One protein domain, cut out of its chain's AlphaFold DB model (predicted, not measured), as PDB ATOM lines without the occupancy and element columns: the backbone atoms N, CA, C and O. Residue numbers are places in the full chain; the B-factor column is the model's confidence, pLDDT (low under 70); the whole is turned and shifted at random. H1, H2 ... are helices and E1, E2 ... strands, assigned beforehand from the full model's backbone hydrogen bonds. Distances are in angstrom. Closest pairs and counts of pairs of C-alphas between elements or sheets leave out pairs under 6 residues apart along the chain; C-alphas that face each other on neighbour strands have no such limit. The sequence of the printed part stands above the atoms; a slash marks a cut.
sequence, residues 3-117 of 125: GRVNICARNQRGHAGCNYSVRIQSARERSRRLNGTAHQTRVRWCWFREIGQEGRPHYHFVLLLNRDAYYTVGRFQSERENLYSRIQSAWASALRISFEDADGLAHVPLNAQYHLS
ATOM      1  N   GLY A   3     127.994 116.103  94.207       50.97
ATOM      2  CA  GLY A   3     126.987 115.499  95.078       50.97
ATOM      3  C   GLY A   3     126.203 114.427  94.321       50.97
ATOM      4  O   GLY A   3     125.888 114.615  93.143       50.97
ATOM      5  N   ARG A   4     125.892 113.305  94.973       54.41
ATOM      6  CA  ARG A   4     124.970 112.273  94.483       54.41
ATOM      7  C   ARG A   4     123.651 112.348  95.244       54.41
ATOM      8  O   ARG A   4     123.655 112.586  96.448       54.41
ATOM      9  N   VAL A   5     122.549 112.083  94.551       59.03
ATOM     10  CA  VAL A   5     121.216 111.904  95.135       59.03
ATOM     11  C   VAL A   5     120.645 110.590  94.619       59.03
ATOM     12  O   VAL A   5     120.541 110.426  93.405       59.03
ATOM     13  N   ASN A   6     120.297 109.670  95.519       60.31
ATOM     14  CA  ASN A   6     119.630 108.411  95.182       60.31
ATOM     15  C   ASN A   6     118.125 108.512  95.460       60.31
ATOM     16  O   ASN A   6     117.724 108.994  96.517       60.31
ATOM     17  N   ILE A   7     117.298 108.082  94.512       65.44
ATOM     18  CA  ILE A   7     115.840 108.093  94.606       65.44
ATOM     19  C   ILE A   7     115.305 106.757  94.115       65.44
ATOM     20  O   ILE A   7     115.615 106.307  93.016       65.44
ATOM     21  N   CYS A   8     114.459 106.154  94.933       61.78
ATOM     22  CA  CYS A   8     113.801 104.884  94.693       61.78
ATOM     23  C   CYS A   8     112.387 105.132  94.157       61.78
ATOM     24  O   CYS A   8     111.674 105.981  94.680       61.78
ATOM     25  N   ALA A   9     111.938 104.398  93.145       62.31
ATOM     26  CA  ALA A   9     110.600 104.545  92.583       62.31
ATOM     27  C   ALA A   9     109.983 103.199  92.198       62.31
ATOM     28  O   ALA A   9     110.668 102.261  91.789       62.31
ATOM     29  N   ARG A  10     108.651 103.110  92.294       55.31
ATOM     30  CA  ARG A  10     107.897 101.862  92.058       55.31
ATOM     31  C   ARG A  10     107.461 101.641  90.597       55.31
ATOM     32  O   ARG A  10     106.739 100.691  90.324       55.31
ATOM     33  N   ASN A  11     107.856 102.503  89.653       55.69
ATOM     34  CA  ASN A  11     107.431 102.427  88.244       55.69
ATOM     35  C   ASN A  11     108.464 103.088  87.299       55.69
ATOM     36  O   ASN A  11     109.123 104.043  87.709       55.69
ATOM     37  N   GLN A  12     108.604 102.630  86.043       59.59
ATOM     38  CA  GLN A  12     109.540 103.213  85.064       59.59
ATOM     39  C   GLN A  12     108.984 103.468  83.666       59.59
ATOM     40  O   GLN A  12     108.432 102.581  83.018       59.59
ATOM     41  N   ARG A  13     109.409 104.620  83.126       54.03
ATOM     42  CA  ARG A  13     110.115 104.724  81.835       54.03
ATOM     43  C   ARG A  13     111.288 105.701  82.015       54.03
ATOM     44  O   ARG A  13     111.111 106.737  82.648       54.03
ATOM     45  N   GLY A  14     112.469 105.420  81.458       56.41
ATOM     46  CA  GLY A  14     113.706 106.220  81.612       56.41
ATOM     47  C   GLY A  14     113.660 107.689  81.137       56.41
ATOM     48  O   GLY A  14     114.679 108.374  81.142       56.41
ATOM     49  N   HIS A  15     112.492 108.208  80.750       62.59
ATOM     50  CA  HIS A  15     112.277 109.590  80.312       62.59
ATOM     51  C   HIS A  15     112.453 110.638  81.425       62.59
ATOM     52  O   HIS A  15     112.725 111.804  81.125       62.59
ATOM     53  N   ALA A  16     112.341 110.244  82.699       64.94
ATOM     54  CA  ALA A  16     112.461 111.159  83.836       64.94
ATOM     55  C   ALA A  16     113.839 111.850  83.907       64.94
ATOM     56  O   ALA A  16     113.910 113.046  84.193       64.94
ATOM     57  N   GLY A  17     114.926 111.145  83.564       63.81
ATOM     58  CA  GLY A  17     116.283 111.704  83.617       63.81
ATOM     59  C   GLY A  17     116.550 112.806  82.591       63.81
ATOM     60  O   GLY A  17     117.157 113.835  82.914       63.81
ATOM     61  N   CYS A  18     116.038 112.644  81.370       65.56
ATOM     62  CA  CYS A  18     116.124 113.671  80.331       65.56
ATOM     63  C   CYS A  18     115.310 114.916  80.706       65.56
ATOM     64  O   CYS A  18     115.832 116.029  80.640       65.56
ATOM     65  N   ASN A  19     114.065 114.734  81.163       72.25
ATOM     66  CA  ASN A  19     113.193 115.843  81.561       72.25
ATOM     67  C   ASN A  19     113.799 116.632  82.735       72.25
ATOM     68  O   ASN A  19     113.884 117.860  82.705       72.25
ATOM     69  N   TYR A  20     114.345 115.922  83.723       73.31
ATOM     70  CA  TYR A  20     115.035 116.541  84.846       73.31
ATOM     71  C   TYR A  20     116.250 117.375  84.411       73.31
ATOM     72  O   TYR A  20     116.415 118.514  84.852       73.31
ATOM     73  N   SER A  21     117.068 116.847  83.496       72.88
ATOM     74  CA  SER A  21     118.239 117.557  82.967       72.88
ATOM     75  C   SER A  21     117.849 118.879  82.295       72.88
ATOM     76  O   SER A  21     118.483 119.904  82.552       72.88
ATOM     77  N   VAL A  22     116.767 118.882  81.505       76.81
ATOM     78  CA  VAL A  22     116.223 120.088  80.853       76.81
ATOM     79  C   VAL A  22     115.746 121.107  81.887       76.81
ATOM     80  O   VAL A  22     116.085 122.289  81.805       76.81
ATOM     81  N   ARG A  23     115.008 120.670  82.912       75.06
ATOM     82  CA  ARG A  23     114.509 121.577  83.960       75.06
ATOM     83  C   ARG A  23     115.638 122.196  84.777       75.06
ATOM     84  O   ARG A  23     115.566 123.375  85.115       75.06
ATOM     85  N   ILE A  24     116.695 121.438  85.062       76.06
ATOM     86  CA  ILE A  24     117.886 121.957  85.743       76.06
ATOM     87  C   ILE A  24     118.610 122.987  84.872       76.06
ATOM     88  O   ILE A  24     119.026 124.027  85.379       76.06
ATOM     89  N   GLN A  25     118.723 122.759  83.562       76.12
ATOM     90  CA  GLN A  25     119.279 123.757  82.642       76.12
ATOM     91  C   GLN A  25     118.439 125.041  82.622       76.12
ATOM     92  O   GLN A  25     118.990 126.123  82.822       76.12
ATOM     93  N   SER A  26     117.115 124.927  82.498       77.00
ATOM     94  CA  SER A  26     116.200 126.076  82.506       77.00
ATOM     95  C   SER A  26     116.261 126.872  83.819       77.00
ATOM     96  O   SER A  26     116.380 128.099  83.812       77.00
ATOM     97  N   ALA A  27     116.276 126.185  84.966       73.50
ATOM     98  CA  ALA A  27     116.422 126.818  86.275       73.50
ATOM     99  C   ALA A  27     117.751 127.578  86.408       73.50
ATOM    100  O   ALA A  27     117.799 128.678  86.962       73.50
ATOM    101  N   ARG A  28     118.833 127.018  85.855       74.25
ATOM    102  CA  ARG A  28     120.151 127.664  85.828       74.25
ATOM    103  C   ARG A  28     120.169 128.896  84.938       74.25
ATOM    104  O   ARG A  28     120.743 129.905  85.332       74.25
ATOM    105  N   GLU A  29     119.550 128.841  83.763       77.06
ATOM    106  CA  GLU A  29     119.421 130.007  82.883       77.06
ATOM    107  C   GLU A  29     118.639 131.128  83.560       77.06
ATOM    108  O   GLU A  29     119.068 132.281  83.523       77.06
ATOM    109  N   ARG A  30     117.548 130.790  84.256       76.12
ATOM    110  CA  ARG A  30     116.797 131.746  85.071       76.12
ATOM    111  C   ARG A  30     117.666 132.357  86.172       76.12
ATOM    112  O   ARG A  30     117.694 133.576  86.297       76.12
ATOM    113  N   SER A  31     118.416 131.547  86.921       70.31
ATOM    114  CA  SER A  31     119.335 132.049  87.953       70.31
ATOM    115  C   SER A  31     120.419 132.956  87.371       70.31
ATOM    116  O   SER A  31     120.728 133.982  87.965       70.31
ATOM    117  N   ARG A  32     120.980 132.616  86.204       77.00
ATOM    118  CA  ARG A  32     121.982 133.449  85.524       77.00
ATOM    119  C   ARG A  32     121.397 134.800  85.113       77.00
ATOM    120  O   ARG A  32     122.069 135.809  85.266       77.00
ATOM    121  N   ARG A  33     120.155 134.822  84.613       78.06
ATOM    122  CA  ARG A  33     119.452 136.063  84.244       78.06
ATOM    123  C   ARG A  33     119.164 136.953  85.454       78.06
ATOM    124  O   ARG A  33     119.254 138.164  85.326       78.06
ATOM    125  N   LEU A  34     118.822 136.364  86.602       77.62
ATOM    126  CA  LEU A  34     118.468 137.110  87.816       77.62
ATOM    127  C   LEU A  34     119.692 137.587  88.611       77.62
ATOM    128  O   LEU A  34     119.697 138.711  89.095       77.62
ATOM    129  N   ASN A  35     120.727 136.750  88.730       75.50
ATOM    130  CA  ASN A  35     121.860 136.978  89.638       75.50
ATOM    131  C   ASN A  35     123.175 137.299  88.900       75.50
ATOM    132  O   ASN A  35     124.241 137.324  89.513       75.50
ATOM    133  N   GLY A  36     123.141 137.453  87.571       75.31
ATOM    134  CA  GLY A  36     124.305 137.717  86.712       75.31
ATOM    135  C   GLY A  36     125.231 136.514  86.492       75.31
ATOM    136  O   GLY A  36     125.842 136.381  85.433       75.31
ATOM    137  N   THR A  37     125.305 135.585  87.448       69.44
ATOM    138  CA  THR A  37     126.141 134.381  87.366       69.44
ATOM    139  C   THR A  37     125.407 133.140  87.879       69.44
ATOM    140  O   THR A  37     124.431 133.217  88.626       69.44
ATOM    141  N   ALA A  38     125.844 131.965  87.423       71.06
ATOM    142  CA  ALA A  38     125.377 130.675  87.923       71.06
ATOM    143  C   ALA A  38     126.485 129.633  87.742       71.06
ATOM    144  O   ALA A  38     127.064 129.532  86.655       71.06
ATOM    145  N   HIS A  39     126.748 128.830  88.775       70.62
ATOM    146  CA  HIS A  39     127.781 127.796  88.724       70.62
ATOM    147  C   HIS A  39     127.546 126.803  87.572       70.62
ATOM    148  O   HIS A  39     126.415 126.401  87.241       70.62
ATOM    149  N   GLN A  40     128.639 126.388  86.927       66.50
ATOM    150  CA  GLN A  40     128.568 125.355  85.905       66.50
ATOM    151  C   GLN A  40     128.197 124.013  86.545       66.50
ATOM    152  O   GLN A  40     128.865 123.528  87.451       66.50
ATOM    153  N   THR A  41     127.110 123.410  86.070       68.69
ATOM    154  CA  THR A  41     126.663 122.083  86.498       68.69
ATOM    155  C   THR A  41     126.339 121.256  85.278       68.69
ATOM    156  O   THR A  41     125.491 121.634  84.471       68.69
ATOM    157  N   ARG A  42     126.988 120.104  85.155       71.75
ATOM    158  CA  ARG A  42     126.577 119.068  84.218       71.75
ATOM    159  C   ARG A  42     125.803 118.027  85.009       71.75
ATOM    160  O   ARG A  42     126.395 117.340  85.834       71.75
ATOM    161  N   VAL A  43     124.497 117.941  84.769       75.06
ATOM    162  CA  VAL A  43     123.666 116.883  85.349       75.06
ATOM    163  C   VAL A  43     124.082 115.574  84.699       75.06
ATOM    164  O   VAL A  43     124.075 115.460  83.472       75.06
ATOM    165  N   ARG A  44     124.486 114.602  85.511       80.38
ATOM    166  CA  ARG A  44     124.659 113.217  85.064       80.38
ATOM    167  C   ARG A  44     123.666 112.366  85.829       80.38
ATOM    168  O   ARG A  44     123.321 112.692  86.962       80.38
ATOM    169  N   TRP A  45     123.202 111.300  85.207       81.94
ATOM    170  CA  TRP A  45     122.240 110.415  85.827       81.94
ATOM    171  C   TRP A  45     122.455 108.989  85.354       81.94
ATOM    172  O   TRP A  45     122.921 108.759  84.238       81.94
ATOM    173  N   CYS A  46     122.118 108.045  86.216       81.69
ATOM    174  CA  CYS A  46     121.980 106.643  85.868       81.69
ATOM    175  C   CYS A  46     120.756 106.077  86.582       81.69
ATOM    176  O   CYS A  46     120.209 106.684  87.504       81.69
ATOM    177  N   TRP A  47     120.296 104.928  86.111       83.12
ATOM    178  CA  TRP A  47     119.156 104.245  86.688       83.12
ATOM    179  C   TRP A  47     119.406 102.750  86.702       83.12
ATOM    180  O   TRP A  47     120.138 102.225  85.863       83.12
ATOM    181  N   PHE A  48     118.769 102.080  87.648       82.62
ATOM    182  CA  PHE A  48     118.872 100.646  87.836       82.62
ATOM    183  C   PHE A  48     117.478 100.068  88.017       82.62
ATOM    184  O   PHE A  48     116.597 100.700  88.603       82.62
ATOM    185  N   ARG A  49     117.279  98.868  87.483       85.00
ATOM    186  CA  ARG A  49     116.092  98.056  87.727       85.00
ATOM    187  C   ARG A  49     116.495  96.896  88.611       85.00
ATOM    188  O   ARG A  49     117.316  96.078  88.216       85.00
ATOM    189  N   GLU A  50     115.871  96.830  89.765       84.94
ATOM    190  CA  GLU A  50     115.930  95.729  90.708       84.94
ATOM    191  C   GLU A  50     114.605  94.963  90.636       84.94
ATOM    192  O   GLU A  50     113.554  95.551  90.377       84.94
ATOM    193  N   ILE A  51     114.623  93.648  90.822       83.69
ATOM    194  CA  ILE A  51     113.397  92.863  90.996       83.69
ATOM    195  C   ILE A  51     113.386  92.431  92.455       83.69
ATOM    196  O   ILE A  51     114.257  91.672  92.872       83.69
ATOM    197  N   GLY A  52     112.438  92.962  93.229       78.00
ATOM    198  CA  GLY A  52     112.312  92.623  94.643       78.00
ATOM    199  C   GLY A  52     111.866  91.174  94.845       78.00
ATOM    200  O   GLY A  52     111.418  90.512  93.908       78.00
ATOM    201  N   GLN A  53     111.925  90.698  96.091       75.25
ATOM    202  CA  GLN A  53     111.552  89.319  96.444       75.25
ATOM    203  C   GLN A  53     110.113  88.947  96.041       75.25
ATOM    204  O   GLN A  53     109.843  87.799  95.714       75.25
ATOM    205  N   GLU A  54     109.202  89.924  95.977       80.50
ATOM    206  CA  GLU A  54     107.814  89.737  95.522       80.50
ATOM    207  C   GLU A  54     107.653  89.748  93.984       80.50
ATOM    208  O   GLU A  54     106.541  89.864  93.471       80.50
ATOM    209  N   GLY A  55     108.748  89.724  93.215       79.88
ATOM    210  CA  GLY A  55     108.729  89.776  91.745       79.88
ATOM    211  C   GLY A  55     108.367  91.148  91.159       79.88
ATOM    212  O   GLY A  55     108.311  91.319  89.939       79.88
ATOM    213  N   ARG A  56     108.135  92.151  92.013       77.88
ATOM    214  CA  ARG A  56     107.796  93.516  91.602       77.88
ATOM    215  C   ARG A  56     109.065  94.289  91.226       77.88
ATOM    216  O   ARG A  56     110.007  94.324  92.022       77.88
ATOM    217  N   PRO A  57     109.116  94.919  90.036       78.00
ATOM    218  CA  PRO A  57     110.255  95.733  89.652       78.00
ATOM    219  C   PRO A  57     110.317  97.000  90.508       78.00
ATOM    220  O   PRO A  57     109.336  97.729  90.653       78.00
ATOM    221  N   HIS A  58     111.497  97.257  91.046       80.19
ATOM    222  CA  HIS A  58     111.853  98.442  91.794       80.19
ATOM    223  C   HIS A  58     112.960  99.183  91.054       80.19
ATOM    224  O   HIS A  58     113.818  98.580  90.409       80.19
ATOM    225  N   TYR A  59     112.921 100.506  91.084       79.62
ATOM    226  CA  TYR A  59     113.736 101.303  90.196       79.62
ATOM    227  C   TYR A  59     114.504 102.357  90.971       79.62
ATOM    228  O   TYR A  59     113.912 103.233  91.591       79.62
ATOM    229  N   HIS A  60     115.829 102.283  90.902       81.44
ATOM    230  CA  HIS A  60     116.717 103.258  91.523       81.44
ATOM    231  C   HIS A  60     117.150 104.274  90.486       81.44
ATOM    232  O   HIS A  60     117.463 103.930  89.346       81.44
ATOM    233  N   PHE A  61     117.180 105.531  90.885       78.25
ATOM    234  CA  PHE A  61     117.566 106.642  90.047       78.25
ATOM    235  C   PHE A  61     118.601 107.475  90.787       78.25
ATOM    236  O   PHE A  61     118.340 107.998  91.869       78.25
ATOM    237  N   VAL A  62     119.786 107.606  90.196       81.44
ATOM    238  CA  VAL A  62     120.898 108.343  90.791       81.44
ATOM    239  C   VAL A  62     121.175 109.581  89.960       81.44
ATOM    240  O   VAL A  62     121.419 109.506  88.757       81.44
ATOM    241  N   LEU A  63     121.179 110.728  90.626       78.62
ATOM    242  CA  LEU A  63     121.554 112.020  90.073       78.62
ATOM    243  C   LEU A  63     122.924 112.421  90.593       78.62
ATOM    244  O   LEU A  63     123.162 112.383  91.795       78.62
ATOM    245  N   LEU A  64     123.808 112.856  89.701       78.56
ATOM    246  CA  LEU A  64     125.080 113.471  90.048       78.56
ATOM    247  C   LEU A  64     125.031 114.946  89.658       78.56
ATOM    248  O   LEU A  64     124.825 115.301  88.492       78.56
ATOM    249  N   LEU A  65     125.236 115.797  90.654       77.00
ATOM    250  CA  LEU A  65     125.110 117.243  90.575       77.00
ATOM    251  C   LEU A  65     126.393 117.911  91.070       77.00
ATOM    252  O   LEU A  65     127.171 117.326  91.821       77.00
ATOM    253  N   ASN A  66     126.622 119.154  90.654       75.81
ATOM    254  CA  ASN A  66     127.696 119.954  91.234       75.81
ATOM    255  C   ASN A  66     127.245 120.462  92.612       75.81
ATOM    256  O   ASN A  66     126.213 121.131  92.701       75.81
ATOM    257  N   ARG A  67     128.026 120.166  93.658       71.12
ATOM    258  CA  ARG A  67     127.761 120.614  95.033       71.12
ATOM    259  C   ARG A  67     127.691 122.139  95.134       71.12
ATOM    260  O   ARG A  67     126.830 122.653  95.839       71.12
ATOM    261  N   ASP A  68     128.535 122.844  94.386       69.50
ATOM    262  CA  ASP A  68     128.619 124.310  94.429       69.50
ATOM    263  C   ASP A  68     127.359 124.978  93.859       69.50
ATOM    264  O   ASP A  68     127.054 126.126  94.159       69.50
ATOM    265  N   ALA A  69     126.595 124.251  93.038       66.19
ATOM    266  CA  ALA A  69     125.320 124.714  92.496       66.19
ATOM    267  C   ALA A  69     124.100 124.160  93.248       66.19
ATOM    268  O   ALA A  69     123.038 124.779  93.230       66.19
ATOM    269  N   TYR A  70     124.236 122.989  93.875       67.12
ATOM    270  CA  TYR A  70     123.168 122.272  94.568       67.12
ATOM    271  C   TYR A  70     123.696 121.754  95.907       67.12
ATOM    272  O   TYR A  70     124.177 120.627  96.008       67.12
ATOM    273  N   TYR A  71     123.622 122.608  96.931       57.16
ATOM    274  CA  TYR A  71     124.193 122.330  98.250       57.16
ATOM    275  C   TYR A  71     123.408 121.267  99.040       57.16
ATOM    276  O   TYR A  71     124.005 120.524  99.810       57.16
ATOM    277  N   THR A  72     122.086 121.163  98.839       57.91
ATOM    278  CA  THR A  72     121.228 120.131  99.458       57.91
ATOM    279  C   THR A  72     120.068 119.733  98.536       57.91
ATOM    280  O   THR A  72     119.678 120.493  97.647       57.91
ATOM    281  N   VAL A  73     119.475 118.554  98.768       57.62
ATOM    282  CA  VAL A  73     118.238 118.106  98.083       57.62
ATOM    283  C   VAL A  73     117.009 118.954  98.472       57.62
ATOM    284  O   VAL A  73     116.028 119.033  97.732       57.62
ATOM    285  N   GLY A  74     117.063 119.651  99.607       56.22
ATOM    286  CA  GLY A  74     115.900 120.303 100.214       56.22
ATOM    287  C   GLY A  74     115.022 119.328 101.010       56.22
ATOM    288  O   GLY A  74     115.370 118.161 101.180       56.22
ATOM    289  N   ARG A  75     113.899 119.828 101.543       50.69
ATOM    290  CA  ARG A  75     112.930 119.049 102.336       50.69
ATOM    291  C   ARG A  75     111.699 118.659 101.515       50.69
ATOM    292  O   ARG A  75     111.229 119.436 100.683       50.69
ATOM    293  N   PHE A  76     111.163 117.480 101.813       48.41
ATOM    294  CA  PHE A  76     109.839 117.035 101.376       48.41
ATOM    295  C   PHE A  76     108.774 118.074 101.787       48.41
ATOM    296  O   PHE A  76     108.883 118.641 102.875       48.41
ATOM    297  N   GLN A  77     107.805 118.368 100.909       51.09
ATOM    298  CA  GLN A  77     106.702 119.330 101.146       51.09
ATOM    299  C   GLN A  77     107.112 120.772 101.521       51.09
ATOM    300  O   GLN A  77     106.363 121.508 102.153       51.09
ATOM    301  N   SER A  78     108.300 121.221 101.117       53.09
ATOM    302  CA  SER A  78     108.677 122.633 101.257       53.09
ATOM    303  C   SER A  78     107.849 123.518 100.319       53.09
ATOM    304  O   SER A  78     107.863 123.300  99.110       53.09
ATOM    305  N   GLU A  79     107.233 124.579 100.849       53.72
ATOM    306  CA  GLU A  79     106.564 125.627 100.051       53.72
ATOM    307  C   GLU A  79     107.525 126.330  99.076       53.72
ATOM    308  O   GLU A  79     107.120 126.878  98.051       53.72
ATOM    309  N   ARG A  80     108.831 126.307  99.377       60.25
ATOM    310  CA  ARG A  80     109.879 126.825  98.494       60.25
ATOM    311  C   ARG A  80     110.360 125.747  97.528       60.25
ATOM    312  O   ARG A  80     110.715 124.649  97.963       60.25
ATOM    313  N   GLU A  81     110.449 126.104  96.244       65.12
ATOM    314  CA  GLU A  81     110.990 125.247  95.183       65.12
ATOM    315  C   GLU A  81     112.389 124.737  95.564       65.12
ATOM    316  O   GLU A  81     113.297 125.519  95.853       65.12
ATOM    317  N   ASN A  82     112.574 123.419  95.553       71.81
ATOM    318  CA  ASN A  82     113.833 122.782  95.916       71.81
ATOM    319  C   ASN A  82     114.153 121.619  94.971       71.81
ATOM    320  O   ASN A  82     113.456 121.390  93.981       71.81
ATOM    321  N   LEU A  83     115.256 120.910  95.216       72.19
ATOM    322  CA  LEU A  83     115.677 119.845  94.311       72.19
ATOM    323  C   LEU A  83     114.628 118.734  94.229       72.19
ATOM    324  O   LEU A  83     114.353 118.253  93.134       72.19
ATOM    325  N   TYR A  84     114.021 118.376  95.358       73.12
ATOM    326  CA  TYR A  84     112.972 117.368  95.424       73.12
ATOM    327  C   TYR A  84     111.747 117.752  94.582       73.12
ATOM    328  O   TYR A  84     111.354 116.982  93.708       73.12
ATOM    329  N   SER A  85     111.207 118.968  94.733       76.94
ATOM    330  CA  SER A  85     110.044 119.402  93.941       76.94
ATOM    331  C   SER A  85     110.347 119.470  92.438       76.94
ATOM    332  O   SER A  85     109.484 119.164  91.610       76.94
ATOM    333  N   ARG A  86     111.596 119.783  92.056       77.31
ATOM    334  CA  ARG A  86     112.061 119.706  90.659       77.31
ATOM    335  C   ARG A  86     112.102 118.269  90.140       77.31
ATOM    336  O   ARG A  86     111.746 118.047  88.981       77.31
ATOM    337  N   ILE A  87     112.535 117.315  90.964       76.62
ATOM    338  CA  ILE A  87     112.574 115.891  90.610       76.62
ATOM    339  C   ILE A  87     111.156 115.339  90.487       76.62
ATOM    340  O   ILE A  87     110.835 114.765  89.450       76.62
ATOM    341  N   GLN A  88     110.291 115.584  91.472       78.19
ATOM    342  CA  GLN A  88     108.888 115.166  91.443       78.19
ATOM    343  C   GLN A  88     108.157 115.758  90.232       78.19
ATOM    344  O   GLN A  88     107.485 115.034  89.508       78.19
ATOM    345  N   SER A  89     108.376 117.040  89.922       78.25
ATOM    346  CA  SER A  89     107.824 117.673  88.714       78.25
ATOM    347  C   SER A  89     108.314 117.025  87.414       78.25
ATOM    348  O   SER A  89     107.537 116.842  86.474       78.25
ATOM    349  N   ALA A  90     109.606 116.693  87.323       77.19
ATOM    350  CA  ALA A  90     110.155 115.994  86.160       77.19
ATOM    351  C   ALA A  90     109.571 114.579  86.032       77.19
ATOM    352  O   ALA A  90     109.311 114.117  84.921       77.19
ATOM    353  N   TRP A  91     109.328 113.924  87.167       77.50
ATOM    354  CA  TRP A  91     108.732 112.599  87.248       77.50
ATOM    355  C   TRP A  91     107.262 112.606  86.820       77.50
ATOM    356  O   TRP A  91     106.887 111.852  85.925       77.50
ATOM    357  N   ALA A  92     106.461 113.521  87.372       80.44
ATOM    358  CA  ALA A  92     105.069 113.752  86.993       80.44
ATOM    359  C   ALA A  92     104.943 114.006  85.484       80.44
ATOM    360  O   ALA A  92     104.178 113.344  84.786       80.44
ATOM    361  N   SER A  93     105.795 114.887  84.950       79.69
ATOM    362  CA  SER A  93     105.833 115.203  83.520       79.69
ATOM    363  C   SER A  93     106.239 114.002  82.655       79.69
ATOM    364  O   SER A  93     105.653 113.789  81.593       79.69
ATOM    365  N   ALA A  94     107.201 113.189  83.098       73.88
ATOM    366  CA  ALA A  94     107.610 111.980  82.384       73.88
ATOM    367  C   ALA A  94     106.520 110.896  82.374       73.88
ATOM    368  O   ALA A  94     106.406 110.158  81.394       73.88
ATOM    369  N   LEU A  95     105.718 110.821  83.440       74.50
ATOM    370  CA  LEU A  95     104.590 109.899  83.573       74.50
ATOM    371  C   LEU A  95     103.270 110.456  83.019       74.50
ATOM    372  O   LEU A  95     102.315 109.698  82.890       74.50
ATOM    373  N   ARG A  96     103.225 111.744  82.646       82.00
ATOM    374  CA  ARG A  96     102.009 112.472  82.239       82.00
ATOM    375  C   ARG A  96     100.892 112.408  83.291       82.00
ATOM    376  O   ARG A  96      99.723 112.278  82.944       82.00
ATOM    377  N   ILE A  97     101.274 112.508  84.558       82.06
ATOM    378  CA  ILE A  97     100.365 112.588  85.710       82.06
ATOM    379  C   ILE A  97     100.476 113.969  86.365       82.06
ATOM    380  O   ILE A  97     101.394 114.733  86.041       82.06
ATOM    381  N   SER A  98      99.551 114.302  87.267       83.56
ATOM    382  CA  SER A  98      99.624 115.554  88.023       83.56
ATOM    383  C   SER A  98     100.798 115.548  89.016       83.56
ATOM    384  O   SER A  98     101.399 114.507  89.299       83.56
ATOM    385  N   PHE A  99     101.176 116.726  89.516       80.00
ATOM    386  CA  PHE A  99     102.241 116.830  90.517       80.00
ATOM    387  C   PHE A  99     101.823 116.159  91.832       80.00
ATOM    388  O   PHE A  99     102.649 115.521  92.488       80.00
ATOM    389  N   GLU A 100     100.538 116.270  92.164       80.94
ATOM    390  CA  GLU A 100      99.876 115.674  93.317       80.94
ATOM    391  C   GLU A 100      99.847 114.144  93.204       80.94
ATOM    392  O   GLU A 100     100.230 113.457  94.146       80.94
ATOM    393  N   ASP A 101      99.515 113.601  92.028       78.81
ATOM    394  CA  ASP A 101      99.519 112.146  91.780       78.81
ATOM    395  C   ASP A 101     100.930 111.544  91.790       78.81
ATOM    396  O   ASP A 101     101.103 110.332  91.925       78.81
ATOM    397  N   ALA A 102     101.958 112.377  91.604       73.94
ATOM    398  CA  ALA A 102     103.347 111.956  91.709       73.94
ATOM    399  C   ALA A 102     103.838 111.859  93.161       73.94
ATOM    400  O   ALA A 102     104.943 111.350  93.387       73.94
ATOM    401  N   ASP A 103     103.052 112.332  94.134       75.38
ATOM    402  CA  ASP A 103     103.419 112.258  95.540       75.38
ATOM    403  C   ASP A 103     103.493 110.800  96.019       75.38
ATOM    404  O   ASP A 103     102.695 109.941  95.648       75.38
ATOM    405  N   GLY A 104     104.532 110.479  96.791       71.81
ATOM    406  CA  GLY A 104     104.792 109.114  97.265       71.81
ATOM    407  C   GLY A 104     105.236 108.089  96.203       71.81
ATOM    408  O   GLY A 104     105.622 106.974  96.568       71.81
ATOM    409  N   LEU A 105     105.253 108.432  94.906       73.88
ATOM    410  CA  LEU A 105     105.777 107.542  93.851       73.88
ATOM    411  C   LEU A 105     107.306 107.481  93.831       73.88
ATOM    412  O   LEU A 105     107.882 106.463  93.430       73.88
ATOM    413  N   ALA A 106     107.946 108.570  94.257       71.81
ATOM    414  CA  ALA A 106     109.380 108.683  94.451       71.81
ATOM    415  C   ALA A 106     109.686 108.686  95.954       71.81
ATOM    416  O   ALA A 106     109.277 109.576  96.694       71.81
ATOM    417  N   HIS A 107     110.422 107.681  96.403       75.25
ATOM    418  CA  HIS A 107     110.918 107.550  97.759       75.25
ATOM    419  C   HIS A 107     112.382 107.990  97.816       75.25
ATOM    420  O   HIS A 107     113.239 107.450  97.114       75.25
ATOM    421  N   VAL A 108     112.683 108.958  98.675       74.69
ATOM    422  CA  VAL A 108     114.060 109.350  98.986       74.69
ATOM    423  C   VAL A 108     114.492 108.541 100.213       74.69
ATOM    424  O   VAL A 108     113.944 108.779 101.289       74.69
ATOM    425  N   PRO A 109     115.421 107.575 100.088       71.50
ATOM    426  CA  PRO A 109     115.852 106.771 101.224       71.50
ATOM    427  C   PRO A 109     116.519 107.621 102.310       71.50
ATOM    428  O   PRO A 109     117.075 108.694 102.051       71.50
ATOM    429  N   LEU A 110     116.507 107.101 103.540       67.69
ATOM    430  CA  LEU A 110     117.338 107.636 104.613       67.69
ATOM    431  C   LEU A 110     118.803 107.608 104.136       67.69
ATOM    432  O   LEU A 110     119.255 106.595 103.609       67.69
ATOM    433  N   ASN A 111     119.520 108.729 104.256       71.25
ATOM    434  CA  ASN A 111     120.874 108.923 103.709       71.25
ATOM    435  C   ASN A 111     120.969 108.891 102.168       71.25
ATOM    436  O   ASN A 111     121.928 108.387 101.595       71.25
ATOM    437  N   ALA A 112     120.003 109.473 101.458       70.75
ATOM    438  CA  ALA A 112     120.029 109.574  99.993       70.75
ATOM    439  C   ALA A 112     121.133 110.472  99.393       70.75
ATOM    440  O   ALA A 112     121.262 110.520  98.167       70.75
ATOM    441  N   GLN A 113     121.878 111.226 100.209       75.94
ATOM    442  CA  GLN A 113     122.851 112.225  99.757       75.94
ATOM    443  C   GLN A 113     124.276 111.783 100.065       75.94
ATOM    444  O   GLN A 113     124.593 111.485 101.211       75.94
ATOM    445  N   TYR A 114     125.139 111.818  99.051       76.06
ATOM    446  CA  TYR A 114     126.556 111.473  99.188       76.06
ATOM    447  C   TYR A 114     127.425 112.538  98.526       76.06
ATOM    448  O   TYR A 114     127.061 113.085  97.481       76.06
ATOM    449  N   HIS A 115     128.591 112.817  99.100       75.56
ATOM    450  CA  HIS A 115     129.577 113.718  98.513       75.56
ATOM    451  C   HIS A 115     130.714 112.906  97.904       75.56
ATOM    452  O   HIS A 115     131.221 111.999  98.545       75.56
ATOM    453  N   LEU A 116     131.097 113.240  96.672       72.69
ATOM    454  CA  LEU A 116     132.267 112.667  96.017       72.69
ATOM    455  C   LEU A 116     133.329 113.735  95.773       72.69
ATOM    456  O   LEU A 116     133.090 114.728  95.057       72.69
ATOM    457  N   SER A 117     134.525 113.475  96.277       74.88
ATOM    458  CA  SER A 117     135.758 114.153  95.899       74.88
ATOM    459  C   SER A 117     136.429 113.412  94.750       74.88
ATOM    460  O   SER A 117     136.326 112.197  94.607       74.88
TER     461      SER A 117
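What this domain is: This is residues 3 to 117 of the 125 residues of the protein "Inovirus Gp2 family protein" of Pseudomonas sp. F01002 (UniProt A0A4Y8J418). A strongly twisted four-stranded sheet has the long helix H1 packed on one face with its residues 16 to 24, and the shorter helix H2 crosses that part of H1 and only grazes the sheet. The 115 printed residues hold E1, H1, E2, E3, H2 and E4 along the chain, class mixed; the antiparallel sheet has the order E2, E3, E1, E4. The whole is compact, with a radius of gyration of the C-alphas of 14.4 A and spans of 51 by 35 by 23 A.

Where its parts are: E1, residues 3 to 9, begins at C-alpha 3 (126.987, 115.499, 95.078). H1, residues 15 to 35, is 30.5 A long. E2, residues 44 to 51, measures 24.0 A and E3, residues 57 to 66, 29.9 A. H2, residues 83 to 95, is 18.4 A long. E4, residues 113 to 116, ends at C-alpha 116 (132.267, 112.667, 96.017).

How they stand to each other: E2 and E3 form a hairpin, with N 48 and O 60 2.8 A apart. E3 and E1 have N 5 and O 63 at 2.8 A; E1 and E4, N 4 and O 114 at 2.8 A. Residues 8 to 9 of E1 also pair with 106 to 107, antiparallel. H1 is on the sheet at a height of 11.5 A, giving two layers, helix over sheet. E1, H1, E2 and E3, H2, E4 are split strand-helix-strand units, another strand between their two, with right-handed crossovers. With residues 15 to 24 alone, H1 touches H2 at a steep tilt of 45 degrees, opposite ways; the closest C-alphas, Tyr 20 and Ala 90, are 5.1 A apart. In H1 and H2 every O i to N i+4 pair is within hydrogen-bond range.

The domain as a whole: The C-alphas of Gly 36 and Glu 54, the two farthest apart, are 51.5 A apart. The printed part has no cut. The links E3 to H2 and H2 to E4 are long. Mean pLDDT of the printed part is 71.8; residues 3 to 18 and 68 to 81 are among those under 70.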